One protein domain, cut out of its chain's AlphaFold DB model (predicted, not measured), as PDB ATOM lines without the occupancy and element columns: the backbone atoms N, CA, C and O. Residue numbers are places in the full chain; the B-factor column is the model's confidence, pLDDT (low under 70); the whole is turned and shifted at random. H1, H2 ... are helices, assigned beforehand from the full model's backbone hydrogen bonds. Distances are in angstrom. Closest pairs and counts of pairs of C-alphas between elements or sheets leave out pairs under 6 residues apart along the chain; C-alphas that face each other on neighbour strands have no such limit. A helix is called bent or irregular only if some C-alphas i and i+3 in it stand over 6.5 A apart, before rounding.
ATOM      1  N   LYS A 139      25.917 -41.016 -22.017       75.00
ATOM      2  CA  LYS A 139      26.311 -39.943 -22.926       75.00
ATOM      3  C   LYS A 139      27.823 -39.694 -22.780       75.00
ATOM      4  O   LYS A 139      28.343 -39.832 -21.667       75.00
ATOM      5  N   PRO A 140      28.530 -39.316 -23.862       84.69
ATOM      6  CA  PRO A 140      29.987 -39.153 -23.863       84.69
ATOM      7  C   PRO A 140      30.539 -38.360 -22.669       84.69
ATOM      8  O   PRO A 140      31.524 -38.771 -22.054       84.69
ATOM      9  N   TYR A 141      29.848 -37.290 -22.268       87.19
ATOM     10  CA  TYR A 141      30.258 -36.463 -21.139       87.19
ATOM     11  C   TYR A 141      30.283 -37.213 -19.796       87.19
ATOM     12  O   TYR A 141      31.281 -37.144 -19.080       87.19
ATOM     13  N   ALA A 142      29.248 -37.997 -19.475       78.88
ATOM     14  CA  ALA A 142      29.192 -38.776 -18.234       78.88
ATOM     15  C   ALA A 142      30.326 -39.812 -18.160       78.88
ATOM     16  O   ALA A 142      30.972 -39.974 -17.121       78.88
ATOM     17  N   THR A 143      30.630 -40.464 -19.287       83.12
ATOM     18  CA  THR A 143      31.780 -41.370 -19.397       83.12
ATOM     19  C   THR A 143      33.091 -40.625 -19.136       83.12
ATOM     20  O   THR A 143      33.949 -41.119 -18.401       83.12
ATOM     21  N   ASN A 144      33.251 -39.415 -19.671       91.69
ATOM     22  CA  ASN A 144      34.469 -38.631 -19.480       91.69
ATOM     23  C   ASN A 144      34.616 -38.076 -18.054       91.69
ATOM     24  O   ASN A 144      35.729 -38.086 -17.528       91.69
ATOM     25  N   LEU A 145      33.523 -37.684 -17.389       85.81
ATOM     26  CA  LEU A 145      33.526 -37.323 -15.964       85.81
ATOM     27  C   LEU A 145      33.978 -38.489 -15.085       85.81
ATOM     28  O   LEU A 145      34.766 -38.309 -14.158       85.81
ATOM     29  N   TYR A 146      33.530 -39.706 -15.397       84.12
ATOM     30  CA  TYR A 146      33.993 -40.888 -14.682       84.12
ATOM     31  C   TYR A 146      35.496 -41.121 -14.880       84.12
ATOM     32  O   TYR A 146      36.215 -41.310 -13.896       84.12
ATOM     33  N   ILE A 147      35.992 -41.037 -16.120       89.12
ATOM     34  CA  ILE A 147      37.429 -41.150 -16.422       89.12
ATOM     35  C   ILE A 147      38.230 -40.076 -15.663       89.12
ATOM     36  O   ILE A 147      39.251 -40.398 -15.053       89.12
ATOM     37  N   LEU A 148      37.752 -38.827 -15.641       93.81
ATOM     38  CA  LEU A 148      38.350 -37.742 -14.862       93.81
ATOM     39  C   LEU A 148      38.368 -38.072 -13.362       93.81
ATOM     40  O   LEU A 148      39.402 -37.917 -12.721       93.81
ATOM     41  N   SER A 149      37.281 -38.610 -12.804       88.25
ATOM     42  CA  SER A 149      37.217 -38.981 -11.381       88.25
ATOM     43  C   SER A 149      38.216 -40.084 -10.997       88.25
ATOM     44  O   SER A 149      38.759 -40.079  -9.888       88.25
ATOM     45  N   LEU A 150      38.487 -41.029 -11.906       89.62
ATOM     46  CA  LEU A 150      39.528 -42.043 -11.718       89.62
ATOM     47  C   LEU A 150      40.912 -41.395 -11.719       89.62
ATOM     48  O   LEU A 150      41.739 -41.713 -10.864       89.62
ATOM     49  N   TYR A 151      41.142 -40.470 -12.652       95.81
ATOM     50  CA  TYR A 151      42.389 -39.727 -12.752       95.81
ATOM     51  C   TYR A 151      42.662 -38.883 -11.499       95.81
ATOM     52  O   TYR A 151      43.721 -39.021 -10.890       95.81
ATOM     53  N   GLU A 152      41.690 -38.079 -11.060       93.00
ATOM     54  CA  GLU A 152      41.791 -37.259  -9.847       93.00
ATOM     55  C   GLU A 152      42.109 -38.095  -8.613       93.00
ATOM     56  O   GLU A 152      42.921 -37.697  -7.782       93.00
ATOM     57  N   ARG A 153      41.503 -39.278  -8.499       90.00
ATOM     58  CA  ARG A 153      41.762 -40.185  -7.381       90.00
ATOM     59  C   ARG A 153      43.200 -40.682  -7.373       90.00
ATOM     60  O   ARG A 153      43.825 -40.665  -6.319       90.00
ATOM     61  N   LEU A 154      43.721 -41.122  -8.519       93.00
ATOM     62  CA  LEU A 154      45.117 -41.557  -8.614       93.00
ATOM     63  C   LEU A 154      46.083 -40.405  -8.334       93.00
ATOM     64  O   LEU A 154      47.091 -40.600  -7.655       93.00
ATOM     65  N   PHE A 155      45.749 -39.206  -8.805       96.12
ATOM     66  CA  PHE A 155      46.526 -38.005  -8.541       96.12
ATOM     67  C   PHE A 155      46.554 -37.666  -7.043       96.12
ATOM     68  O   PHE A 155      47.635 -37.539  -6.470       96.12
ATOM     69  N   ARG A 156      45.391 -37.614  -6.379       93.12
ATOM     70  CA  ARG A 156      45.285 -37.352  -4.930       93.12
ATOM     71  C   ARG A 156      45.926 -38.450  -4.089       93.12
ATOM     72  O   ARG A 156      46.569 -38.164  -3.090       93.12
ATOM     73  N   GLN A 157      45.832 -39.710  -4.512       92.50
ATOM     74  CA  GLN A 157      46.525 -40.807  -3.835       92.50
ATOM     75  C   GLN A 157      48.050 -40.623  -3.857       92.50
ATOM     76  O   GLN A 157      48.728 -41.028  -2.915       92.50
ATOM     77  N   ARG A 158      48.594 -40.034  -4.928       95.38
ATOM     78  CA  ARG A 158      50.032 -39.793  -5.070       95.38
ATOM     79  C   ARG A 158      50.494 -38.516  -4.371       95.38
ATOM     80  O   ARG A 158      51.569 -38.524  -3.779       95.38
ATOM     81  N   TYR A 159      49.724 -37.438  -4.470       94.44
ATOM     82  CA  TYR A 159      50.166 -36.098  -4.077       94.44
ATOM     83  C   TYR A 159      49.416 -35.492  -2.883       94.44
ATOM     84  O   TYR A 159      49.782 -34.408  -2.437       94.44
ATOM     85  N   GLY A 160      48.397 -36.169  -2.352       90.38
ATOM     86  CA  GLY A 160      47.485 -35.610  -1.355       90.38
ATOM     87  C   GLY A 160      46.475 -34.629  -1.962       90.38
ATOM     88  O   GLY A 160      46.324 -34.547  -3.183       90.38
ATOM     89  N   ASP A 161      45.778 -33.888  -1.099       88.00
ATOM     90  CA  ASP A 161      44.697 -32.975  -1.499       88.00
ATOM     91  C   ASP A 161      45.160 -31.533  -1.782       88.00
ATOM     92  O   ASP A 161      44.406 -30.751  -2.356       88.00
ATOM     93  N   GLU A 162      46.387 -31.166  -1.397       82.25
ATOM     94  CA  GLU A 162      46.898 -29.791  -1.524       82.25
ATOM     95  C   GLU A 162      47.297 -29.358  -2.947       82.25
ATOM     96  O   GLU A 162      46.965 -28.237  -3.341       82.25
ATOM     97  N   PRO A 163      48.030 -30.160  -3.743       88.62
ATOM     98  CA  PRO A 163      48.525 -29.681  -5.025       88.62
ATOM     99  C   PRO A 163      47.423 -29.605  -6.081       88.62
ATOM    100  O   PRO A 163      46.548 -30.467  -6.181       88.62
ATOM    101  N   SER A 164      47.521 -28.588  -6.940       91.50
ATOM    102  CA  SER A 164      46.613 -28.427  -8.069       91.50
ATOM    103  C   SER A 164      46.732 -29.595  -9.049       91.50
ATOM    104  O   SER A 164      47.823 -30.087  -9.360       91.50
ATOM    105  N   LEU A 165      45.574 -30.039  -9.544       93.62
ATOM    106  CA  LEU A 165      45.489 -31.093 -10.544       93.62
ATOM    107  C   LEU A 165      46.277 -30.678 -11.797       93.62
ATOM    108  O   LEU A 165      46.102 -29.573 -12.309       93.62
ATOM    109  N   ARG A 166      47.122 -31.580 -12.296       95.62
ATOM    110  CA  ARG A 166      47.888 -31.444 -13.548       95.62
ATOM    111  C   ARG A 166      47.907 -32.779 -14.282       95.62
ATOM    112  O   ARG A 166      47.630 -33.805 -13.663       95.62
ATOM    113  N   ILE A 167      48.230 -32.777 -15.575       96.38
ATOM    114  CA  ILE A 167      48.367 -34.006 -16.372       96.38
ATOM    115  C   ILE A 167      49.719 -34.681 -16.095       96.38
ATOM    116  O   ILE A 167      50.768 -34.057 -16.215       96.38
ATOM    117  N   GLU A 168      49.691 -35.976 -15.781       96.69
ATOM    118  CA  GLU A 168      50.860 -36.846 -15.655       96.69
ATOM    119  C   GLU A 168      50.687 -38.086 -16.523       96.69
ATOM    120  O   GLU A 168      49.683 -38.800 -16.434       96.69
ATOM    121  N   GLN A 169      51.670 -38.341 -17.387       96.69
ATOM    122  CA  GLN A 169      51.544 -39.354 -18.432       96.69
ATOM    123  C   GLN A 169      51.371 -40.768 -17.875       96.69
ATOM    124  O   GLN A 169      50.600 -41.554 -18.421       96.69
ATOM    125  N   ASP A 170      52.060 -41.099 -16.789       97.44
ATOM    126  CA  ASP A 170      51.988 -42.419 -16.172       97.44
ATOM    127  C   ASP A 170      50.650 -42.643 -15.444       97.44
ATOM    128  O   ASP A 170      50.092 -43.739 -15.510       97.44
ATOM    129  N   LEU A 171      50.077 -41.598 -14.834       97.31
ATOM    130  CA  LEU A 171      48.722 -41.646 -14.277       97.31
ATOM    131  C   LEU A 171      47.666 -41.785 -15.378       97.31
ATOM    132  O   LEU A 171      46.748 -42.597 -15.248       97.31
ATOM    133  N   VAL A 172      47.815 -41.059 -16.491       97.25
ATOM    134  CA  VAL A 172      46.962 -41.236 -17.678       97.25
ATOM    135  C   VAL A 172      47.044 -42.676 -18.184       97.25
ATOM    136  O   VAL A 172      46.004 -43.278 -18.448       97.25
ATOM    137  N   ALA A 173      48.246 -43.248 -18.291       96.31
ATOM    138  CA  ALA A 173      48.444 -44.628 -18.732       96.31
ATOM    139  C   ALA A 173      47.794 -45.640 -17.773       96.31
ATOM    140  O   ALA A 173      47.154 -46.603 -18.211       96.31
ATOM    141  N   ALA A 174      47.879 -45.396 -16.463       90.94
ATOM    142  CA  ALA A 174      47.207 -46.212 -15.458       90.94
ATOM    143  C   ALA A 174      45.679 -46.180 -15.625       90.94
ATOM    144  O   ALA A 174      45.054 -47.243 -15.661       90.94
ATOM    145  N   VAL A 175      45.076 -44.997 -15.799       89.75
ATOM    146  CA  VAL A 175      43.630 -44.870 -16.063       89.75
ATOM    147  C   VAL A 175      43.258 -45.529 -17.388       89.75
ATOM    148  O   VAL A 175      42.289 -46.282 -17.435       89.75
ATOM    149  N   ALA A 176      44.038 -45.307 -18.449       87.88
ATOM    150  CA  ALA A 176      43.807 -45.872 -19.777       87.88
ATOM    151  C   ALA A 176      43.695 -47.401 -19.730       87.88
ATOM    152  O   ALA A 176      42.763 -47.975 -20.295       87.88
ATOM    153  N   LYS A 177      44.569 -48.048 -18.948       83.00
ATOM    154  CA  LYS A 177      44.511 -49.487 -18.676       83.00
ATOM    155  C   LYS A 177      43.254 -49.898 -17.902       83.00
ATOM    156  O   LYS A 177      42.681 -50.937 -18.215       83.00
ATOM    157  N   MET A 178      42.814 -49.115 -16.912       80.31
ATOM    158  CA  MET A 178      41.597 -49.414 -16.138       80.31
ATOM    159  C   MET A 178      40.335 -49.377 -17.002       80.31
ATOM    160  O   MET A 178      39.455 -50.213 -16.826       80.31
ATOM    161  N   VAL A 179      40.260 -48.429 -17.940       77.88
ATOM    162  CA  VAL A 179      39.080 -48.225 -18.797       77.88
ATOM    163  C   VAL A 179      39.205 -48.873 -20.179       77.88
ATOM    164  O   VAL A 179      38.314 -48.721 -21.006       77.88
ATOM    165  N   SER A 180      40.295 -49.605 -20.435       81.31
ATOM    166  CA  SER A 180      40.585 -50.266 -21.718       81.31
ATOM    167  C   SER A 180      40.534 -49.324 -22.935       81.31
ATOM    168  O   SER A 180      40.044 -49.692 -24.003       81.31
ATOM    169  N   LEU A 181      41.053 -48.100 -22.789       83.88
ATOM    170  CA  LEU A 181      41.187 -47.115 -23.870       83.88
ATOM    171  C   LEU A 181      42.666 -46.837 -24.168       83.88
ATOM    172  O   LEU A 181      43.539 -47.085 -23.341       83.88
ATOM    173  N   GLY A 182      42.965 -46.300 -25.353       90.38
ATOM    174  CA  GLY A 182      44.316 -45.829 -25.676       90.38
ATOM    175  C   GLY A 182      44.669 -44.542 -24.921       90.38
ATOM    176  O   GLY A 182      43.820 -43.663 -24.777       90.38
ATOM    177  N   GLU A 183      45.932 -44.387 -24.512       95.12
ATOM    178  CA  GLU A 183      46.401 -43.267 -23.673       95.12
ATOM    179  C   GLU A 183      46.046 -41.885 -24.233       95.12
ATOM    180  O   GLU A 183      45.607 -41.004 -23.498       95.12
ATOM    181  N   THR A 184      46.181 -41.694 -25.549       95.69
ATOM    182  CA  THR A 184      45.824 -40.429 -26.208       95.69
ATOM    183  C   THR A 184      44.343 -40.105 -26.077       95.69
ATOM    184  O   THR A 184      43.995 -38.951 -25.832       95.69
ATOM    185  N   LYS A 185      43.471 -41.109 -26.217       93.69
ATOM    186  CA  LYS A 185      42.028 -40.925 -26.052       93.69
ATOM    187  C   LYS A 185      41.699 -40.651 -24.588       93.69
ATOM    188  O   LYS A 185      41.012 -39.680 -24.304       93.69
ATOM    189  N   THR A 186      42.256 -41.428 -23.661       94.75
ATOM    190  CA  THR A 186      42.060 -41.220 -22.218       94.75
ATOM    191  C   THR A 186      42.475 -39.819 -21.778       94.75
ATOM    192  O   THR A 186      41.700 -39.151 -21.103       94.75
ATOM    193  N   ARG A 187      43.650 -39.338 -22.206       97.75
ATOM    194  CA  ARG A 187      44.105 -37.968 -21.934       97.75
ATOM    195  C   ARG A 187      43.104 -36.931 -22.437       97.75
ATOM    196  O   ARG A 187      42.694 -36.079 -21.662       97.75
ATOM    197  N   ARG A 188      42.674 -37.031 -23.699       96.88
ATOM    198  CA  ARG A 188      41.689 -36.102 -24.274       96.88
ATOM    199  C   ARG A 188      40.370 -36.114 -23.505       96.88
ATOM    200  O   ARG A 188      39.830 -35.049 -23.246       96.88
ATOM    201  N   ASN A 189      39.894 -37.285 -23.090       95.69
ATOM    202  CA  ASN A 189      38.670 -37.414 -22.299       95.69
ATOM    203  C   ASN A 189      38.799 -36.708 -20.936       95.69
ATOM    204  O   ASN A 189      37.893 -35.978 -20.539       95.69
ATOM    205  N   ILE A 190      39.939 -36.876 -20.251       97.25
ATOM    206  CA  ILE A 190      40.255 -36.180 -18.991       97.25
ATOM    207  C   ILE A 190      40.271 -34.664 -19.211       97.25
ATOM    208  O   ILE A 190      39.597 -33.931 -18.489       97.25
ATOM    209  N   GLN A 191      41.012 -34.198 -20.219       97.94
ATOM    210  CA  GLN A 191      41.145 -32.775 -20.534       97.94
ATOM    211  C   GLN A 191      39.795 -32.147 -20.902       97.94
ATOM    212  O   GLN A 191      39.443 -31.111 -20.354       97.94
ATOM    213  N   ALA A 192      39.017 -32.786 -21.779       97.38
ATOM    214  CA  ALA A 192      37.730 -32.267 -22.225       97.38
ATOM    215  C   ALA A 192      36.727 -32.170 -21.066       97.38
ATOM    216  O   ALA A 192      36.055 -31.154 -20.922       97.38
ATOM    217  N   ALA A 193      36.626 -33.207 -20.221       96.06
ATOM    218  CA  ALA A 193      35.735 -33.172 -19.058       96.06
ATOM    219  C   ALA A 193      36.162 -32.115 -18.035       96.06
ATOM    220  O   ALA A 193      35.313 -31.399 -17.507       96.06
ATOM    221  N   SER A 194      37.468 -31.996 -17.770       97.38
ATOM    222  CA  SER A 194      37.994 -31.011 -16.822       97.38
ATOM    223  C   SER A 194      37.755 -29.582 -17.312       97.38
ATOM    224  O   SER A 194      37.230 -28.759 -16.560       97.38
ATOM    225  N   ALA A 195      38.050 -29.315 -18.588       97.94
ATOM    226  CA  ALA A 195      37.871 -28.006 -19.199       97.94
ATOM    227  C   ALA A 195      36.396 -27.610 -19.271       97.94
ATOM    228  O   ALA A 195      36.055 -26.515 -18.842       97.94
ATOM    229  N   PHE A 196      35.504 -28.502 -19.714       97.75
ATOM    230  CA  PHE A 196      34.075 -28.190 -19.765       97.75
ATOM    231  C   PHE A 196      33.468 -27.983 -18.372       97.75
ATOM    232  O   PHE A 196      32.680 -27.064 -18.184       97.75
ATOM    233  N   THR A 197      33.866 -28.774 -17.367       93.19
ATOM    234  CA  THR A 197      33.401 -28.577 -15.979       93.19
ATOM    235  C   THR A 197      33.821 -27.207 -15.444       93.19
ATOM    236  O   THR A 197      33.035 -26.523 -14.788       93.19
ATOM    237  N   HIS A 198      35.062 -26.798 -15.725       95.81
ATOM    238  CA  HIS A 198      35.565 -25.476 -15.362       95.81
ATOM    239  C   HIS A 198      34.808 -24.362 -16.089       95.81
ATOM    240  O   HIS A 198      34.312 -23.440 -15.447       95.81
ATOM    241  N   PHE A 199      34.675 -24.493 -17.407       97.75
ATOM    242  CA  PHE A 199      33.986 -23.549 -18.271       97.75
ATOM    243  C   PHE A 199      32.526 -23.354 -17.860       97.75
ATOM    244  O   PHE A 199      32.093 -22.224 -17.653       97.75
ATOM    245  N   LYS A 200      31.795 -24.455 -17.643       94.94
ATOM    246  CA  LYS A 200      30.418 -24.436 -17.147       94.94
ATOM    247  C   LYS A 200      30.327 -23.603 -15.873       94.94
ATOM    248  O   LYS A 200      29.565 -22.652 -15.825       94.94
ATOM    249  N   ARG A 201      31.170 -23.880 -14.876       92.19
ATOM    250  CA  ARG A 201      31.179 -23.117 -13.620       92.19
ATOM    251  C   ARG A 201      31.466 -21.621 -13.817       92.19
ATOM    252  O   ARG A 201      30.961 -20.816 -13.045       92.19
ATOM    253  N   ALA A 202      32.306 -21.252 -14.783       94.69
ATOM    254  CA  ALA A 202      32.697 -19.862 -15.015       94.69
ATOM    255  C   ALA A 202      31.635 -19.043 -15.776       94.69
ATOM    256  O   ALA A 202      31.545 -17.831 -15.578       94.69
ATOM    257  N   TYR A 203      30.836 -19.691 -16.627       96.50
ATOM    258  CA  TYR A 203      29.937 -19.013 -17.567       96.50
ATOM    259  C   TYR A 203      28.452 -19.371 -17.414       96.50
ATOM    260  O   TYR A 203      27.627 -18.772 -18.093       96.50
ATOM    261  N   GLU A 204      28.078 -20.306 -16.534       93.25
ATOM    262  CA  GLU A 204      26.676 -20.736 -16.359       93.25
ATOM    263  C   GLU A 204      25.752 -19.574 -15.976       93.25
ATOM    264  O   GLU A 204      24.636 -19.499 -16.472       93.25
ATOM    265  N   GLU A 205      26.240 -18.615 -15.187       93.06
ATOM    266  CA  GLU A 205      25.489 -17.407 -14.807       93.06
ATOM    267  C   GLU A 205      25.433 -16.332 -15.908       93.06
ATOM    268  O   GLU A 205      24.680 -15.371 -15.788       93.06
ATOM    269  N   GLN A 206      26.243 -16.464 -16.962       96.06
ATOM    270  CA  GLN A 206      26.308 -15.516 -18.082       96.06
ATOM    271  C   GLN A 206      25.454 -15.961 -19.275       96.06
ATOM    272  O   GLN A 206      25.346 -15.221 -20.252       96.06
ATOM    273  N   LEU A 207      24.879 -17.168 -19.222       94.44
ATOM    274  CA  LEU A 207      24.008 -17.675 -20.274       94.44
ATOM    275  C   LEU A 207      22.747 -16.804 -20.422       94.44
ATOM    276  O   LEU A 207      22.266 -16.239 -19.435       94.44
ATOM    277  N   PRO A 208      22.179 -16.715 -21.638       94.00
ATOM    278  CA  PRO A 208      20.895 -16.061 -21.857       94.00
ATOM    279  C   PRO A 208      19.778 -16.634 -20.974       94.00
ATOM    280  O   PRO A 208      19.819 -17.788 -20.545       94.00
ATOM    281  N   GLU A 209      18.743 -15.835 -20.717       91.06
ATOM    282  CA  GLU A 209      17.621 -16.261 -19.878       91.06
ATOM    283  C   GLU A 209      16.948 -17.528 -20.439       91.06
ATOM    284  O   GLU A 209      16.569 -17.586 -21.607       91.06
ATOM    285  N   GLY A 210      16.799 -18.550 -19.590       88.62
ATOM    286  CA  GLY A 210      16.198 -19.835 -19.961       88.62
ATOM    287  C   GLY A 210      17.159 -20.847 -20.595       88.62
ATOM    288  O   GLY A 210      16.759 -21.993 -20.797       88.62
ATOM    289  N   GLU A 211      18.413 -20.472 -20.859       91.44
ATOM    290  CA  GLU A 211      19.448 -21.378 -21.363       91.44
ATOM    291  C   GLU A 211      20.199 -22.082 -20.226       91.44
ATOM    292  O   GLU A 211      20.371 -21.561 -19.123       91.44
ATOM    293  N   ALA A 212      20.690 -23.286 -20.513       91.81
ATOM    294  CA  ALA A 212      21.574 -24.030 -19.627       91.81
ATOM    295  C   ALA A 212      22.587 -24.824 -20.452       91.81
ATOM    296  O   ALA A 212      22.305 -25.250 -21.572       91.81
ATOM    297  N   PHE A 213      23.764 -25.077 -19.879       91.88
ATOM    298  CA  PHE A 213      24.719 -25.992 -20.497       91.88
ATOM    299  C   PHE A 213      24.177 -27.426 -20.505       91.88
ATOM    300  O   PHE A 213      23.902 -28.002 -19.445       91.88
ATOM    301  N   GLU A 214      24.094 -28.016 -21.695       91.56
ATOM    302  CA  GLU A 214      23.739 -29.413 -21.914       91.56
ATOM    303  C   GLU A 214      24.991 -30.307 -21.897       91.56
ATOM    304  O   GLU A 214      26.098 -29.884 -22.227       91.56
ATOM    305  N   ASP A 215      24.817 -31.602 -21.608       87.06
ATOM    306  CA  ASP A 215      25.902 -32.593 -21.702       87.06
ATOM    307  C   ASP A 215      26.559 -32.639 -23.094       87.06
ATOM    308  O   ASP A 215      27.712 -33.041 -23.221       87.06
ATOM    309  N   ALA A 216      25.819 -32.269 -24.144       89.06
ATOM    310  CA  ALA A 216      26.318 -32.242 -25.515       89.06
ATOM    311  C   ALA A 216      27.340 -31.115 -25.754       89.06
ATOM    312  O   ALA A 216      28.199 -31.261 -26.621       89.06
ATOM    313  N   ASP A 217      27.318 -30.042 -24.958       94.00
ATOM    314  CA  ASP A 217      28.228 -28.895 -25.114       94.00
ATOM    315  C   ASP A 217      29.682 -29.254 -24.788       94.00
ATOM    316  O   ASP A 217      30.624 -28.649 -25.304       94.00
ATOM    317  N   HIS A 218      29.877 -30.320 -24.008       94.94
ATOM    318  CA  HIS A 218      31.174 -30.963 -23.799       94.94
ATOM    319  C   HIS A 218      31.898 -31.277 -25.122       94.94
ATOM    320  O   HIS A 218      33.131 -31.232 -25.191       94.94
ATOM    321  N   TYR A 219      31.142 -31.540 -26.191       95.81
ATOM    322  CA  TYR A 219      31.680 -31.937 -27.485       95.81
ATOM    323  C   TYR A 219      32.516 -30.840 -28.167       95.81
ATOM    324  O   TYR A 219      33.443 -31.169 -28.911       95.81
ATOM    325  N   TYR A 220      32.302 -29.554 -27.850       97.75
ATOM    326  CA  TYR A 220      33.193 -28.471 -28.298       97.75
ATOM    327  C   TYR A 220      34.640 -28.722 -27.851       97.75
ATOM    328  O   TYR A 220      35.570 -28.649 -28.653       97.75
ATOM    329  N   PHE A 221      34.836 -29.104 -26.588       98.06
ATOM    330  CA  PHE A 221      36.158 -29.350 -26.009       98.06
ATOM    331  C   PHE A 221      36.810 -30.603 -26.593       98.06
ATOM    332  O   PHE A 221      38.018 -30.614 -26.845       98.06
ATOM    333  N   GLU A 222      36.021 -31.650 -26.858       96.38
ATOM    334  CA  GLU A 222      36.526 -32.830 -27.564       96.38
ATOM    335  C   GLU A 222      37.028 -32.469 -28.961       96.38
ATOM    336  O   GLU A 222      38.138 -32.856 -29.331       96.38
ATOM    337  N   LEU A 223      36.237 -31.717 -29.731       97.44
ATOM    338  CA  LEU A 223      36.595 -31.341 -31.092       97.44
ATOM    339  C   LEU A 223      37.788 -30.385 -31.131       97.44
ATOM    340  O   LEU A 223      38.640 -30.550 -32.007       97.44
ATOM    341  N   ILE A 224      37.921 -29.460 -30.176       98.12
ATOM    342  CA  ILE A 224      39.114 -28.607 -30.065       98.12
ATOM    343  C   ILE A 224      40.364 -29.479 -29.865       98.12
ATOM    344  O   ILE A 224      41.338 -29.333 -30.594       98.12
ATOM    345  N   LEU A 225      40.334 -30.456 -28.951       96.75
ATOM    346  CA  LEU A 225      41.478 -31.341 -28.672       96.75
ATOM    347  C   LEU A 225      41.779 -32.365 -29.783       96.75
ATOM    348  O   LEU A 225      42.884 -32.923 -29.853       96.75
ATOM    349  N   GLN A 226      40.789 -32.692 -30.614       95.94
ATOM    350  CA  GLN A 226      40.936 -33.633 -31.724       95.94
ATOM    351  C   GLN A 226      41.544 -32.987 -32.973       95.94
ATOM    352  O   GLN A 226      42.203 -33.691 -33.744       95.94
ATOM    353  N   ASN A 227      41.355 -31.680 -33.162       97.12
ATOM    354  CA  ASN A 227      41.744 -30.960 -34.372       97.12
ATOM    355  C   ASN A 227      42.898 -29.991 -34.083       97.12
ATOM    356  O   ASN A 227      42.767 -29.077 -33.280       97.12
ATOM    357  N   LYS A 228      44.032 -30.179 -34.767       96.44
ATOM    358  CA  LYS A 228      45.290 -29.472 -34.473       96.44
ATOM    359  C   LYS A 228      45.182 -27.946 -34.596       96.44
ATOM    360  O   LYS A 228      45.711 -27.245 -33.748       96.44
ATOM    361  N   TYR A 229      44.513 -27.438 -35.626       97.31
ATOM    362  CA  TYR A 229      44.388 -25.998 -35.839       97.31
ATOM    363  C   TYR A 229      43.513 -25.331 -34.764       97.31
ATOM    364  O   TYR A 229      44.033 -24.451 -34.087       97.31
ATOM    365  N   PRO A 230      42.272 -25.785 -34.483       97.62
ATOM    366  CA  PRO A 230      41.525 -25.301 -33.320       97.62
ATOM    367  C   PRO A 230      42.295 -25.438 -32.002       97.62
ATOM    368  O   PRO A 230      42.273 -24.523 -31.187       97.62
ATOM    369  N   GLN A 231      43.014 -26.547 -31.799       97.06
ATOM    370  CA  GLN A 231      43.851 -26.744 -30.616       97.06
ATOM    371  C   GLN A 231      44.912 -25.643 -30.456       97.06
ATOM    372  O   GLN A 231      45.127 -25.163 -29.346       97.06
ATOM    373  N   GLU A 232      45.584 -25.266 -31.547       97.19
ATOM    374  CA  GLU A 232      46.597 -24.206 -31.571       97.19
ATOM    375  C   GLU A 232      45.972 -22.826 -31.333       97.19
ATOM    376  O   GLU A 232      46.481 -22.080 -30.500       97.19
ATOM    377  N   GLN A 233      44.845 -22.524 -31.988       97.56
ATOM    378  CA  GLN A 233      44.134 -21.246 -31.843       97.56
ATOM    379  C   GLN A 233      43.625 -21.029 -30.412       97.56
ATOM    380  O   GLN A 233      43.878 -19.995 -29.805       97.56
ATOM    381  N   PHE A 234      43.003 -22.048 -29.817       97.88
ATOM    382  CA  PHE A 234      42.561 -22.014 -28.418       97.88
ATOM    383  C   PHE A 234      43.693 -22.271 -27.407       97.88
ATOM    384  O   PHE A 234      43.435 -22.402 -26.209       97.88
ATOM    385  N   ARG A 235      44.944 -22.414 -27.869       97.19
ATOM    386  CA  ARG A 235      46.132 -22.698 -27.042       97.19
ATOM    387  C   ARG A 235      45.918 -23.888 -26.078       97.19
ATOM    388  O   ARG A 235      46.488 -23.936 -24.985       97.19
ATOM    389  N   PHE A 236      45.120 -24.888 -26.480       96.44
ATOM    390  CA  PHE A 236      44.704 -26.012 -25.632       96.44
ATOM    391  C   PHE A 236      45.664 -27.208 -25.738       96.44
ATOM    392  O   PHE A 236      45.373 -28.255 -26.323       96.44
ATOM    393  N   GLY A 237      46.863 -27.034 -25.185       92.56
ATOM    394  CA  GLY A 237      47.948 -28.011 -25.272       92.56
ATOM    395  C   GLY A 237      47.694 -29.341 -24.544       92.56
ATOM    396  O   GLY A 237      46.767 -29.500 -23.756       92.56
ATOM    397  N   LYS A 238      48.582 -30.316 -24.776       91.88
ATOM    398  CA  LYS A 238      48.532 -31.678 -24.199       91.88
ATOM    399  C   LYS A 238      48.631 -31.747 -22.663       91.88
ATOM    400  O   LYS A 238      48.228 -32.752 -22.085       91.88
ATOM    401  N   ASP A 239      49.181 -30.708 -22.036       92.69
ATOM    402  CA  ASP A 239      49.444 -30.654 -20.591       92.69
ATOM    403  C   ASP A 239      48.416 -29.777 -19.849       92.69
ATOM    404  O   ASP A 239      48.396 -29.729 -18.620       92.69
ATOM    405  N   ALA A 240      47.541 -29.092 -20.591       95.25
ATOM    406  CA  ALA A 240      46.530 -28.205 -20.039       95.25
ATOM    407  C   ALA A 240      45.262 -28.984 -19.660       95.25
ATOM    408  O   ALA A 240      44.806 -29.852 -20.401       95.25
ATOM    409  N   LEU A 241      44.664 -28.655 -18.516       96.62
ATOM    410  CA  LEU A 241      43.364 -29.195 -18.089       96.62
ATOM    411  C   LEU A 241      42.197 -28.249 -18.377       96.62
ATOM    412  O   LEU A 241      41.045 -28.627 -18.201       96.62
ATOM    413  N   ARG A 242      42.498 -27.011 -18.770       96.06
ATOM    414  CA  ARG A 242      41.544 -25.922 -18.976       96.06
ATOM    415  C   ARG A 242      42.001 -25.087 -20.162       96.06
ATOM    416  O   ARG A 242      43.193 -25.081 -20.482       96.06
ATOM    417  N   LEU A 243      41.058 -24.390 -20.777       96.81
ATOM    418  CA  LEU A 243      41.368 -23.351 -21.747       96.81
ATOM    419  C   LEU A 243      41.931 -22.120 -21.010       96.81
ATOM    420  O   LEU A 243      41.569 -21.877 -19.856       96.81
ATOM    421  N   PRO A 244      42.828 -21.338 -21.635       97.12
ATOM    422  CA  PRO A 244      43.171 -20.013 -21.127       97.12
ATOM    423  C   PRO A 244      41.928 -19.106 -21.046       97.12
ATOM    424  O   PRO A 244      41.032 -19.263 -21.873       97.12
ATOM    425  N   PRO A 245      41.873 -18.119 -20.130       96.50
ATOM    426  CA  PRO A 245      40.691 -17.263 -19.961       96.50
ATOM    427  C   PRO A 245      40.239 -16.540 -21.239       96.50
ATOM    428  O   PRO A 245      39.045 -16.435 -21.501       96.50
ATOM    429  N   GLU A 246      41.185 -16.080 -22.062       96.44
ATOM    430  CA  GLU A 246      40.911 -15.444 -23.363       96.44
ATOM    431  C   GLU A 246      40.200 -16.418 -24.316       96.44
ATOM    432  O   GLU A 246      39.172 -16.099 -24.907       96.44
ATOM    433  N   SER A 247      40.698 -17.654 -24.378       97.69
ATOM    434  CA  SER A 247      40.146 -18.745 -25.180       97.69
ATOM    435  C   SER A 247      38.784 -19.233 -24.674       97.69
ATOM    436  O   SER A 247      37.921 -19.559 -25.488       97.69
ATOM    437  N   GLU A 248      38.565 -19.269 -23.354       97.69
ATOM    438  CA  GLU A 248      37.241 -19.531 -22.772       97.69
ATOM    439  C   GLU A 248      36.258 -18.432 -23.180       97.69
ATOM    440  O   GLU A 248      35.187 -18.730 -23.702       97.69
ATOM    441  N   LYS A 249      36.640 -17.161 -23.030       97.81
ATOM    442  CA  LYS A 249      35.785 -16.033 -23.405       97.81
ATOM    443  C   LYS A 249      35.410 -16.066 -24.889       97.81
ATOM    444  O   LYS A 249      34.233 -15.912 -25.201       97.81
ATOM    445  N   ALA A 250      36.372 -16.312 -25.777       98.06
ATOM    446  CA  ALA A 250      36.116 -16.433 -27.210       98.06
ATOM    447  C   ALA A 250      35.150 -17.587 -27.520       98.06
ATOM    448  O   ALA A 250      34.179 -17.399 -28.246       98.06
ATOM    449  N   LEU A 251      35.356 -18.768 -26.920       98.31
ATOM    450  CA  LEU A 251      34.445 -19.902 -27.103       98.31
ATOM    451  C   LEU A 251      33.033 -19.587 -26.592       98.31
ATOM    452  O   LEU A 251      32.059 -19.926 -27.260       98.31
ATOM    453  N   PHE A 252      32.917 -18.935 -25.431       98.19
ATOM    454  CA  PHE A 252      31.631 -18.504 -24.887       98.19
ATOM    455  C   PHE A 252      30.910 -17.554 -25.840       98.19
ATOM    456  O   PHE A 252      29.767 -17.805 -26.215       98.19
ATOM    457  N   GLN A 253      31.603 -16.508 -26.278       97.56
ATOM    458  CA  GLN A 253      31.069 -15.515 -27.197       97.56
ATOM    459  C   GLN A 253      30.665 -16.117 -28.544       97.56
ATOM    460  O   GLN A 253      29.677 -15.712 -29.141       97.56
ATOM    461  N   TRP A 254      31.416 -17.093 -29.042       97.62
ATOM    462  CA  TRP A 254      31.098 -17.685 -30.331       97.62
ATOM    463  C   TRP A 254      29.975 -18.704 -30.274       97.62
ATOM    464  O   TRP A 254      29.268 -18.823 -31.266       97.62
ATOM    465  N   ALA A 255      29.821 -19.453 -29.182       96.62
ATOM    466  CA  ALA A 255      28.936 -20.618 -29.152       96.62
ATOM    467  C   ALA A 255      27.736 -20.508 -28.200       96.62
ATOM    468  O   ALA A 255      26.812 -21.312 -28.317       96.62
ATOM    469  N   PHE A 256      27.752 -19.569 -27.250       96.31
ATOM    470  CA  PHE A 256      26.814 -19.565 -26.123       96.31
ATOM    471  C   PHE A 256      26.272 -18.181 -25.730       96.31
ATOM    472  O   PHE A 256      25.458 -18.107 -24.810       96.31
ATOM    473  N   SER A 257      26.694 -17.086 -26.375       94.62
ATOM    474  CA  SER A 257      26.250 -15.735 -25.996       94.62
ATOM    475  C   SER A 257      24.839 -15.391 -26.471       94.62
ATOM    476  O   SER A 257      24.232 -14.471 -25.929       94.62
ATOM    477  N   HIS A 258      24.311 -16.120 -27.457       93.62
ATOM    478  CA  HIS A 258      22.937 -15.979 -27.938       93.62
ATOM    479  C   HIS A 258      22.110 -17.233 -27.616       93.62
ATOM    480  O   HIS A 258      22.672 -18.333 -27.570       93.62
ATOM    481  N   PRO A 259      20.783 -17.100 -27.415       91.00
ATOM    482  CA  PRO A 259      19.900 -18.247 -27.233       91.00
ATOM    483  C   PRO A 259      20.018 -19.236 -28.390       91.00
ATOM    484  O   PRO A 259      20.156 -18.849 -29.556       91.00
ATOM    485  N   ARG A 260      19.922 -20.526 -28.082       85.19
ATOM    486  CA  ARG A 260      19.800 -21.557 -29.111       85.19
ATOM    487  C   ARG A 260      18.356 -21.477 -29.602       85.19
ATOM    488  O   ARG A 260      17.443 -21.396 -28.786       85.19
ATOM    489  N   SER A 261      18.130 -21.418 -30.914       72.75
ATOM    490  CA  SER A 261      16.793 -21.184 -31.483       72.75
ATOM    491  C   SER A 261      15.710 -22.038 -30.799       72.75
ATOM    492  O   SER A 261      15.776 -23.264 -30.759       72.75
ATOM    493  N   ALA A 262      14.688 -21.379 -30.240       55.41
ATOM    494  CA  ALA A 262      13.613 -22.031 -29.482       55.41
ATOM    495  C   ALA A 262      12.678 -22.893 -30.361       55.41
ATOM    496  O   ALA A 262      11.866 -23.672 -29.854       55.41
ATOM    497  N   ALA A 263      12.769 -22.748 -31.684       47.69
ATOM    498  CA  ALA A 263      11.884 -23.363 -32.659       47.69
ATOM    499  C   ALA A 263      12.440 -24.706 -33.158       47.69
ATOM    500  O   ALA A 263      12.849 -24.824 -34.294       47.69
ATOM    501  N   SER A 264      12.392 -25.750 -32.326       47.34
ATOM    502  CA  SER A 264      12.831 -27.125 -32.650       47.34
ATOM    503  C   SER A 264      14.346 -27.307 -32.835       47.34
ATOM    504  O   SER A 264      15.032 -26.490 -33.435       47.34
ATOM    505  N   LYS A 265      14.880 -28.435 -32.343       52.62
ATOM    506  CA  LYS A 265      16.313 -28.786 -32.414       52.62
ATOM    507  C   LYS A 265      16.878 -28.901 -33.844       52.62
ATOM    508  O   LYS A 265      18.083 -29.085 -33.981       52.62
ATOM    509  N   ASP A 266      16.030 -28.779 -34.864       51.69
ATOM    510  CA  ASP A 266      16.379 -28.893 -36.280       51.69
ATOM    511  C   ASP A 266      16.340 -27.544 -37.029       51.69
ATOM    512  O   ASP A 266      16.804 -27.475 -38.166       51.69
ATOM    513  N   ASP A 267      15.827 -26.466 -36.419       58.25
ATOM    514  CA  ASP A 267      15.816 -25.134 -37.039       58.25
ATOM    515  C   ASP A 267      17.130 -24.407 -36.736       58.25
ATOM    516  O   ASP A 267      17.223 -23.513 -35.884       58.25
ATOM    517  N   GLU A 268      18.188 -24.854 -37.420       64.81
ATOM    518  CA  GLU A 268      19.511 -24.246 -37.317       64.81
ATOM    519  C   GLU A 268      19.446 -22.753 -37.679       64.81
ATOM    520  O   GLU A 268      20.225 -21.988 -37.115       64.81
ATOM    521  N   ASP A 269      18.523 -22.313 -38.547       66.25
ATOM    522  CA  ASP A 269      18.449 -20.963 -39.131       66.25
ATOM    523  C   ASP A 269      18.236 -19.837 -38.116       66.25
ATOM    524  O   ASP A 269      18.775 -18.749 -38.318       66.25
ATOM    525  N   GLY A 270      17.585 -20.111 -36.985       72.62
ATOM    526  CA  GLY A 270      17.374 -19.122 -35.923       72.62
ATOM    527  C   GLY A 270      18.542 -18.920 -34.947       72.62
ATOM    528  O   GLY A 270      18.445 -18.055 -34.082       72.62
ATOM    529  N   ASN A 271      19.613 -19.722 -35.010       86.12
ATOM    530  CA  ASN A 271      20.742 -19.597 -34.079       86.12
ATOM    531  C   ASN A 271      21.721 -18.498 -34.540       86.12
ATOM    532  O   ASN A 271      22.357 -18.633 -35.591       86.12
ATOM    533  N   GLU A 272      21.840 -17.435 -33.740       90.00
ATOM    534  CA  GLU A 272      22.675 -16.252 -34.008       90.00
ATOM    535  C   GLU A 272      24.142 -16.412 -33.577       90.00
ATOM    536  O   GLU A 272      24.977 -15.574 -33.918       90.00
ATOM    537  N   ASN A 273      24.480 -17.480 -32.848       94.25
ATOM    538  CA  ASN A 273      25.855 -17.739 -32.426       94.25
ATOM    539  C   ASN A 273      26.783 -17.921 -33.642       94.25
ATOM    540  O   ASN A 273      26.416 -18.536 -34.649       94.25
ATOM    541  N   VAL A 274      28.026 -17.435 -33.525       95.62
ATOM    542  CA  VAL A 274      29.064 -17.598 -34.557       95.62
ATOM    543  C   VAL A 274      29.271 -19.080 -34.868       95.62
ATOM    544  O   VAL A 274      29.220 -19.482 -36.033       95.62
ATOM    545  N   PHE A 275      29.457 -19.893 -33.830       95.56
ATOM    546  CA  PHE A 275      29.421 -21.348 -33.873       95.56
ATOM    547  C   PHE A 275      28.071 -21.815 -33.339       95.56
ATOM    548  O   PHE A 275      27.837 -21.890 -32.139       95.56
ATOM    549  N   TYR A 276      27.176 -22.155 -34.253       90.88
ATOM    550  CA  TYR A 276      25.830 -22.603 -33.918       90.88
ATOM    551  C   TYR A 276      25.777 -24.094 -33.536       90.88
ATOM    552  O   TYR A 276      24.759 -24.553 -33.018       90.88
ATOM    553  N   LYS A 277      26.859 -24.855 -33.771       93.19
ATOM    554  CA  LYS A 277      27.040 -26.244 -33.316       93.19
ATOM    555  C   LYS A 277      28.510 -26.615 -33.118       93.19
ATOM    556  O   LYS A 277      29.403 -26.074 -33.773       93.19
ATOM    557  N   ALA A 278      28.769 -27.617 -32.277       94.88
ATOM    558  CA  ALA A 278      30.124 -28.084 -31.974       94.88
ATOM    559  C   ALA A 278      30.901 -28.512 -33.232       94.88
ATOM    560  O   ALA A 278      32.100 -28.248 -33.353       94.88
ATOM    561  N   GLU A 279      30.223 -29.106 -34.218       95.56
ATOM    562  CA  GLU A 279      30.800 -29.526 -35.496       95.56
ATOM    563  C   GLU A 279      31.440 -28.375 -36.284       95.56
ATOM    564  O   GLU A 279      32.314 -28.637 -37.119       95.56
ATOM    565  N   ASN A 280      31.092 -27.114 -35.997       96.38
ATOM    566  CA  ASN A 280      31.759 -25.960 -36.594       96.38
ATOM    567  C   ASN A 280      33.267 -25.942 -36.278       96.38
ATOM    568  O   ASN A 280      34.054 -25.569 -37.144       96.38
ATOM    569  N   ILE A 281      33.710 -26.477 -35.132       98.00
ATOM    570  CA  ILE A 281      35.141 -26.649 -34.820       98.00
ATOM    571  C   ILE A 281      35.832 -27.574 -35.832       98.00
ATOM    572  O   ILE A 281      36.956 -27.326 -36.279       98.00
ATOM    573  N   ARG A 282      35.158 -28.659 -36.230       97.38
ATOM    574  CA  ARG A 282      35.681 -29.589 -37.237       97.38
ATOM    575  C   ARG A 282      35.689 -28.946 -38.622       97.38
ATOM    576  O   ARG A 282      36.645 -29.147 -39.370       97.38
ATOM    577  N   LEU A 283      34.645 -28.197 -38.971       97.12
ATOM    578  CA  LEU A 283      34.581 -27.448 -40.227       97.12
ATOM    579  C   LEU A 283      35.714 -26.417 -40.314       97.12
ATOM    580  O   LEU A 283      36.389 -26.339 -41.337       97.12
ATOM    581  N   TRP A 284      36.004 -25.719 -39.220       98.06
ATOM    582  CA  TRP A 284      37.086 -24.743 -39.145       98.06
ATOM    583  C   TRP A 284      38.461 -25.359 -39.466       98.06
ATOM    584  O   TRP A 284      39.225 -24.832 -40.277       98.06
ATOM    585  N   GLN A 285      38.746 -26.562 -38.954       97.81
ATOM    586  CA  GLN A 285      39.934 -27.339 -39.342       97.81
ATOM    587  C   GLN A 285      39.950 -27.714 -40.839       97.81
ATOM    588  O   GLN A 285      41.018 -27.751 -41.469       97.81
ATOM    589  N   GLN A 286      38.790 -28.034 -41.420       97.25
ATOM    590  CA  GLN A 286      38.683 -28.347 -42.849       97.25
ATOM    591  C   GLN A 286      38.960 -27.113 -43.707       97.25
ATOM    592  O   GLN A 286      39.735 -27.220 -44.659       97.25
ATOM    593  N   MET A 287      38.400 -25.957 -43.337       97.69
ATOM    594  CA  MET A 287      38.672 -24.670 -43.977       97.69
ATOM    595  C   MET A 287      40.166 -24.359 -43.936       97.69
ATOM    596  O   MET A 287      40.750 -24.124 -44.986       97.69
ATOM    597  N   ARG A 288      40.840 -24.525 -42.789       97.69
ATOM    598  CA  ARG A 288      42.292 -24.279 -42.707       97.69
ATOM    599  C   ARG A 288      43.093 -25.165 -43.660       97.69
ATOM    600  O   ARG A 288      44.059 -24.735 -44.289       97.69
ATOM    601  N   THR A 289      42.700 -26.431 -43.759       96.50
ATOM    602  CA  THR A 289      43.346 -27.383 -44.670       96.50
ATOM    603  C   THR A 289      43.116 -26.995 -46.131       96.50
ATOM    604  O   THR A 289      43.994 -27.192 -46.973       96.50
ATOM    605  N   TYR A 290      41.933 -26.470 -46.442       95.38
ATOM    606  CA  TYR A 290      41.581 -25.977 -47.766       95.38
ATOM    607  C   TYR A 290      42.348 -24.699 -48.117       95.38
ATOM    608  O   TYR A 290      42.972 -24.650 -49.176       95.38
ATOM    609  N   ASP A 291      42.395 -23.736 -47.200       96.12
ATOM    610  CA  ASP A 291      43.139 -22.480 -47.303       96.12
ATOM    611  C   ASP A 291      44.603 -22.717 -47.660       96.12
ATOM    612  O   ASP A 291      45.097 -22.181 -48.650       96.12
ATOM    613  N   GLY A 292      45.276 -23.634 -46.960       93.69
ATOM    614  CA  GLY A 292      46.661 -23.992 -47.282       93.69
ATOM    615  C   GLY A 292      46.847 -24.571 -48.694       93.69
ATOM    616  O   GLY A 292      47.905 -24.398 -49.296       93.69
ATOM    617  N   LYS A 293      45.830 -25.244 -49.251       93.50
ATOM    618  CA  LYS A 293      45.882 -25.852 -50.595       93.50
ATOM    619  C   LYS A 293      45.490 -24.889 -51.710       93.50
ATOM    620  O   LYS A 293      45.993 -25.021 -52.825       93.50
ATOM    621  N   LYS A 294      44.551 -23.982 -51.445       90.75
ATOM    622  CA  LYS A 294      43.933 -23.103 -52.447       90.75
ATOM    623  C   LYS A 294      44.301 -21.630 -52.273       90.75
ATOM    624  O   LYS A 294      43.889 -20.827 -53.098       90.75
ATOM    625  N   ARG A 295      45.135 -21.305 -51.275       91.00
ATOM    626  CA  ARG A 295      45.565 -19.942 -50.916       91.00
ATOM    627  C   ARG A 295      44.381 -19.009 -50.632       91.00
ATOM    628  O   ARG A 295      44.410 -17.842 -51.002       91.00
ATOM    629  N   THR A 296      43.342 -19.554 -50.009       93.88
ATOM    630  CA  THR A 296      42.205 -18.803 -49.457       93.88
ATOM    631  C   THR A 296      42.432 -18.531 -47.966       93.88
ATOM    632  O   THR A 296      43.444 -18.968 -47.417       93.88
ATOM    633  N   SER A 297      41.523 -17.803 -47.317       96.06
ATOM    634  CA  SER A 297      41.648 -17.374 -45.913       96.06
ATOM    635  C   SER A 297      40.333 -17.525 -45.130       96.06
ATOM    636  O   SER A 297      39.999 -16.684 -44.295       96.06
ATOM    637  N   PHE A 298      39.547 -18.572 -45.408       96.81
ATOM    638  CA  PHE A 298      38.255 -18.804 -44.746       96.81
ATOM    639  C   PHE A 298      38.409 -19.067 -43.244       96.81
ATOM    640  O   PHE A 298      37.637 -18.562 -42.438       96.81
ATOM    641  N   ALA A 299      39.422 -19.835 -42.843       96.56
ATOM    642  CA  ALA A 299      39.671 -20.160 -41.444       96.56
ATOM    643  C   ALA A 299      40.263 -18.994 -40.642       96.56
ATOM    644  O   ALA A 299      40.188 -19.014 -39.417       96.56
ATOM    645  N   GLU A 300      40.848 -18.001 -41.310       95.19
ATOM    646  CA  GLU A 300      41.413 -16.800 -40.676       95.19
ATOM    647  C   GLU A 300      40.322 -15.785 -40.297       95.19
ATOM    648  O   GLU A 300      40.604 -14.807 -39.623       95.19
ATOM    649  N   GLN A 301      39.062 -16.038 -40.675       95.44
ATOM    650  CA  GLN A 301      37.899 -15.234 -40.272       95.44
ATOM    651  C   GLN A 301      37.485 -15.440 -38.803       95.44
ATOM    652  O   GLN A 301      36.531 -14.814 -38.349       95.44
ATOM    653  N   PHE A 302      38.145 -16.348 -38.085       96.69
ATOM    654  CA  PHE A 302      37.864 -16.657 -36.687       96.69
ATOM    655  C   PHE A 302      39.159 -16.483 -35.899       96.69
ATOM    656  O   PHE A 302      39.997 -17.384 -35.883       96.69
ATOM    657  N   ASP A 303      39.335 -15.320 -35.279       95.25
ATOM    658  CA  ASP A 303      40.499 -15.022 -34.450       95.25
ATOM    659  C   ASP A 303      40.120 -15.108 -32.967       95.25
ATOM    660  O   ASP A 303      39.274 -14.361 -32.483       95.25
ATOM    661  N   VAL A 304      40.737 -16.040 -32.239       96.31
ATOM    662  CA  VAL A 304      40.483 -16.232 -30.800       96.31
ATOM    663  C   VAL A 304      40.947 -15.019 -29.988       96.31
ATOM    664  O   VAL A 304      40.389 -14.762 -28.920       96.31
ATOM    665  N   ASP A 305      41.938 -14.276 -30.485       95.56
ATOM    666  CA  ASP A 305      42.454 -13.069 -29.839       95.56
ATOM    667  C   ASP A 305      41.584 -11.824 -30.144       95.56
ATOM    668  O   ASP A 305      41.645 -10.845 -29.398       95.56
ATOM    669  N   ASP A 306      40.728 -11.879 -31.176       96.00
ATOM    670  CA  ASP A 306      39.744 -10.841 -31.533       96.00
ATOM    671  C   ASP A 306      38.354 -11.450 -31.836       96.00
ATOM    672  O   ASP A 306      37.909 -11.494 -32.993       96.00
ATOM    673  N   PRO A 307      37.640 -11.946 -30.806       94.81
ATOM    674  CA  PRO A 307      36.401 -12.697 -30.997       94.81
ATOM    675  C   PRO A 307      35.246 -11.859 -31.561       94.81
ATOM    676  O   PRO A 307      34.336 -12.438 -32.158       94.81
ATOM    677  N   ASP A 308      35.288 -10.531 -31.413       94.56
ATOM    678  CA  ASP A 308      34.276  -9.593 -31.921       94.56
ATOM    679  C   ASP A 308      34.308  -9.467 -33.454       94.56
ATOM    680  O   ASP A 308      33.297  -9.136 -34.076       94.56
ATOM    681  N   SER A 309      35.454  -9.752 -34.080       93.56
ATOM    682  CA  SER A 309      35.617  -9.694 -35.539       93.56
ATOM    683  C   SER A 309      35.008 -10.891 -36.279       93.56
ATOM    684  O   SER A 309      34.846 -10.850 -37.504       93.56
ATOM    685  N   ALA A 310      34.671 -11.965 -35.557       95.75
ATOM    686  CA  ALA A 310      34.285 -13.231 -36.159       95.75
ATOM    687  C   ALA A 310      32.921 -13.147 -36.859       95.75
ATOM    688  O   ALA A 310      31.895 -12.799 -36.271       95.75
ATOM    689  N   ARG A 311      32.892 -13.530 -38.137       94.44
ATOM    690  CA  ARG A 311      31.650 -13.616 -38.919       94.44
ATOM    691  C   ARG A 311      30.899 -14.909 -38.586       94.44
ATOM    692  O   ARG A 311      31.547 -15.930 -38.368       94.44
ATOM    693  N   PRO A 312      29.553 -14.932 -38.648       94.62
ATOM    694  CA  PRO A 312      28.787 -16.160 -38.454       94.62
ATOM    695  C   PRO A 312      29.274 -17.308 -39.346       94.62
ATOM    696  O   PRO A 312      29.395 -17.142 -40.565       94.62
ATOM    697  N   MET A 313      29.505 -18.492 -38.760       94.81
ATOM    698  CA  MET A 313      30.093 -19.636 -39.471       94.81
ATOM    699  C   MET A 313      29.294 -20.023 -40.712       94.81
ATOM    700  O   MET A 313      29.889 -20.381 -41.719       94.81
ATOM    701  N   LYS A 314      27.965 -19.894 -40.689       91.06
ATOM    702  CA  LYS A 314      27.111 -20.208 -41.846       91.06
ATOM    703  C   LYS A 314      27.455 -19.392 -43.091       91.06
ATOM    704  O   LYS A 314      27.440 -19.920 -44.201       91.06
ATOM    705  N   LEU A 315      27.763 -18.104 -42.918       90.69
ATOM    706  CA  LEU A 315      28.120 -17.228 -44.035       90.69
ATOM    707  C   LEU A 315      29.466 -17.650 -44.625       90.69
ATOM    708  O   LEU A 315      29.580 -17.840 -45.834       90.69
ATOM    709  N   VAL A 316      30.454 -17.876 -43.756       94.94
ATOM    710  CA  VAL A 316      31.793 -18.320 -44.161       94.94
ATOM    711  C   VAL A 316      31.746 -19.719 -44.785       94.94
ATOM    712  O   VAL A 316      32.425 -19.977 -45.775       94.94
ATOM    713  N   GLU A 317      30.915 -20.622 -44.261       93.62
ATOM    714  CA  GLU A 317      30.682 -21.955 -44.820       93.62
ATOM    715  C   GLU A 317      30.081 -21.881 -46.221       93.62
ATOM    716  O   GLU A 317      30.567 -22.569 -47.115       93.62
ATOM    717  N   SER A 318      29.076 -21.029 -46.437       89.62
ATOM    718  CA  SER A 318      28.483 -20.821 -47.759       89.62
ATOM    719  C   SER A 318      29.523 -20.331 -48.770       89.62
ATOM    720  O   SER A 318      29.655 -20.916 -49.844       89.62
ATOM    721  N   GLU A 319      30.332 -19.328 -48.413       91.38
ATOM    722  CA  GLU A 319      31.417 -18.816 -49.264       91.38
ATOM    723  C   GLU A 319      32.477 -19.892 -49.551       91.38
ATOM    724  O   GLU A 319      32.885 -20.092 -50.700       91.38
ATOM    725  N   TYR A 320      32.880 -20.644 -48.524       93.81
ATOM    726  CA  TYR A 320      33.798 -21.774 -48.647       93.81
ATOM    727  C   TYR A 320      33.245 -22.855 -49.581       93.81
ATOM    728  O   TYR A 320      33.966 -23.351 -50.452       93.81
ATOM    729  N   LEU A 321      31.971 -23.226 -49.434       89.75
ATOM    730  CA  LEU A 321      31.324 -24.226 -50.275       89.75
ATOM    731  C   LEU A 321      31.173 -23.729 -51.708       89.75
ATOM    732  O   LEU A 321      31.490 -24.494 -52.610       89.75
ATOM    733  N   GLN A 322      30.787 -22.470 -51.933       87.06
ATOM    734  CA  GLN A 322      30.735 -21.858 -53.266       87.06
ATOM    735  C   GLN A 322      32.108 -21.866 -53.942       87.06
ATOM    736  O   GLN A 322      32.232 -22.271 -55.095       87.06
ATOM    737  N   HIS A 323      33.164 -21.496 -53.219       89.44
ATOM    738  CA  HIS A 323      34.525 -21.534 -53.751       89.44
ATOM    739  C   HIS A 323      35.003 -22.976 -54.004       89.44
ATOM    740  O   HIS A 323      35.753 -23.249 -54.940       89.44
ATOM    741  N   LYS A 324      34.565 -23.939 -53.189       85.00
ATOM    742  CA  LYS A 324      34.882 -25.363 -53.359       85.00
ATOM    743  C   LYS A 324      34.114 -26.015 -54.513       85.00
ATOM    744  O   LYS A 324      34.674 -26.900 -55.159       85.00
ATOM    745  N   THR A 325      32.862 -25.623 -54.747       79.44
ATOM    746  CA  THR A 325      32.000 -26.125 -55.831       79.44
ATOM    747  C   THR A 325      32.230 -25.405 -57.148       79.44
ATOM    748  O   THR A 325      31.947 -25.993 -58.192       79.44
ATOM    749  N   ALA A 326      32.823 -24.208 -57.123       70.25
ATOM    750  CA  ALA A 326      33.508 -23.611 -58.258       70.25
ATOM    751  C   ALA A 326      34.718 -24.486 -58.641       70.25
ATOM    752  O   ALA A 326      35.880 -24.136 -58.437       70.25
TER     753      ALA A 326
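Overview. This is residues 139 to 326 of the 379 residues of an uncharacterized protein of Acidobacterium capsulatum (strain ATCC 51196 / DSM 11244 / BCRC 80197 / JCM 7670 / NBRC 15755 / NCIMB 13165 / 161) (UniProt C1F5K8). Two helices, H3 and H4, cross at the core of a mostly crossed, all-helix domain; H1 and H2 pack on H3 toward one end of the domain's long axis, while on the side toward the other end H7 packs on H4 with its residues 279 to 282 alone, and H8 lies near H7. Short H5 sits at the corner after H4 and packs on H7, and H6 is near H3. The printed part has 188 residues, with eight named helices, H1 to H8 in order along the chain, and no named strand. It is compact, with a radius of gyration of the C-alphas of 17.8 A, and its C-alphas span 56 by 42 by 28 A.

Along the chain. The longest helix, H3, holds residues 183 to 206 and measures 34.7 A from C-alpha 183 at (46.401, -43.267, -23.673) to C-alpha 206 at (26.308, -15.516, -18.082). It has a kink of 35 degrees near residue 200 and is irregular, with C-alphas 202 and 205 7.6 A apart. Before it come H1, residues 140 to 159, 28.4 A long, and H2, residues 169 to 179, 15.3 A. After it come H4, residues 215 to 226, 18.1 A; H5, residues 228 to 233, 8.7 A; H6, residues 245 to 255, 15.3 A; H7, residues 279 to 294, 22.4 A; and H8, residues 313 to 325, 17.7 A, ending with C-alpha 325 at (32.000, -26.125, -55.831).

Arrangement. H3 touches H4 with residues 188 to 196 alone, at a steep tilt of 51 degrees, opposite ways; the closest C-alphas, of Ala 192 and Phe 221, are 5.0 A apart. H3 touches H1 about perpendicular, at 77 degrees, with the C-alphas of Ile 190 and Leu 148 closest at 4.8 A. H2 touches H1 at a steep tilt of 50 degrees, opposite ways, closest at the C-alphas of Val 175 and Tyr 151, 6.2 A. H4, the hub, touches H7 at a shallow tilt of 25 degrees, the same way, with the C-alphas of Leu 223 and Ile 281 closest at 6.2 A. H5 touches H7 about perpendicular, at 81 degrees, closest at the C-alphas of Tyr 229 and Gln 285, 5.8 A. H6 is close to H3 but not clearly touching, as is H8 to H7; the closest C-alphas are those of Phe 199 and Glu 248, 6.9 A, and of Asn 280 and Met 313, 7.1 A. Every O i to N i+4 pair is within hydrogen-bond range in H1, H2, H5, H6 and H8, against 18 of 20 in H3, 5 of 8 in H4 and 11 of 12 in H7.

Size, cuts and confidence. The two C-alphas farthest apart, those of Gly 160 and Ala 326, are 59.8 A apart. The printed part has no cut. The links H5 to H6, H6 to H7 and H7 to H8 are long. The mean pLDDT of the printed part is 91.5, and residues 262 to 269 are under 70.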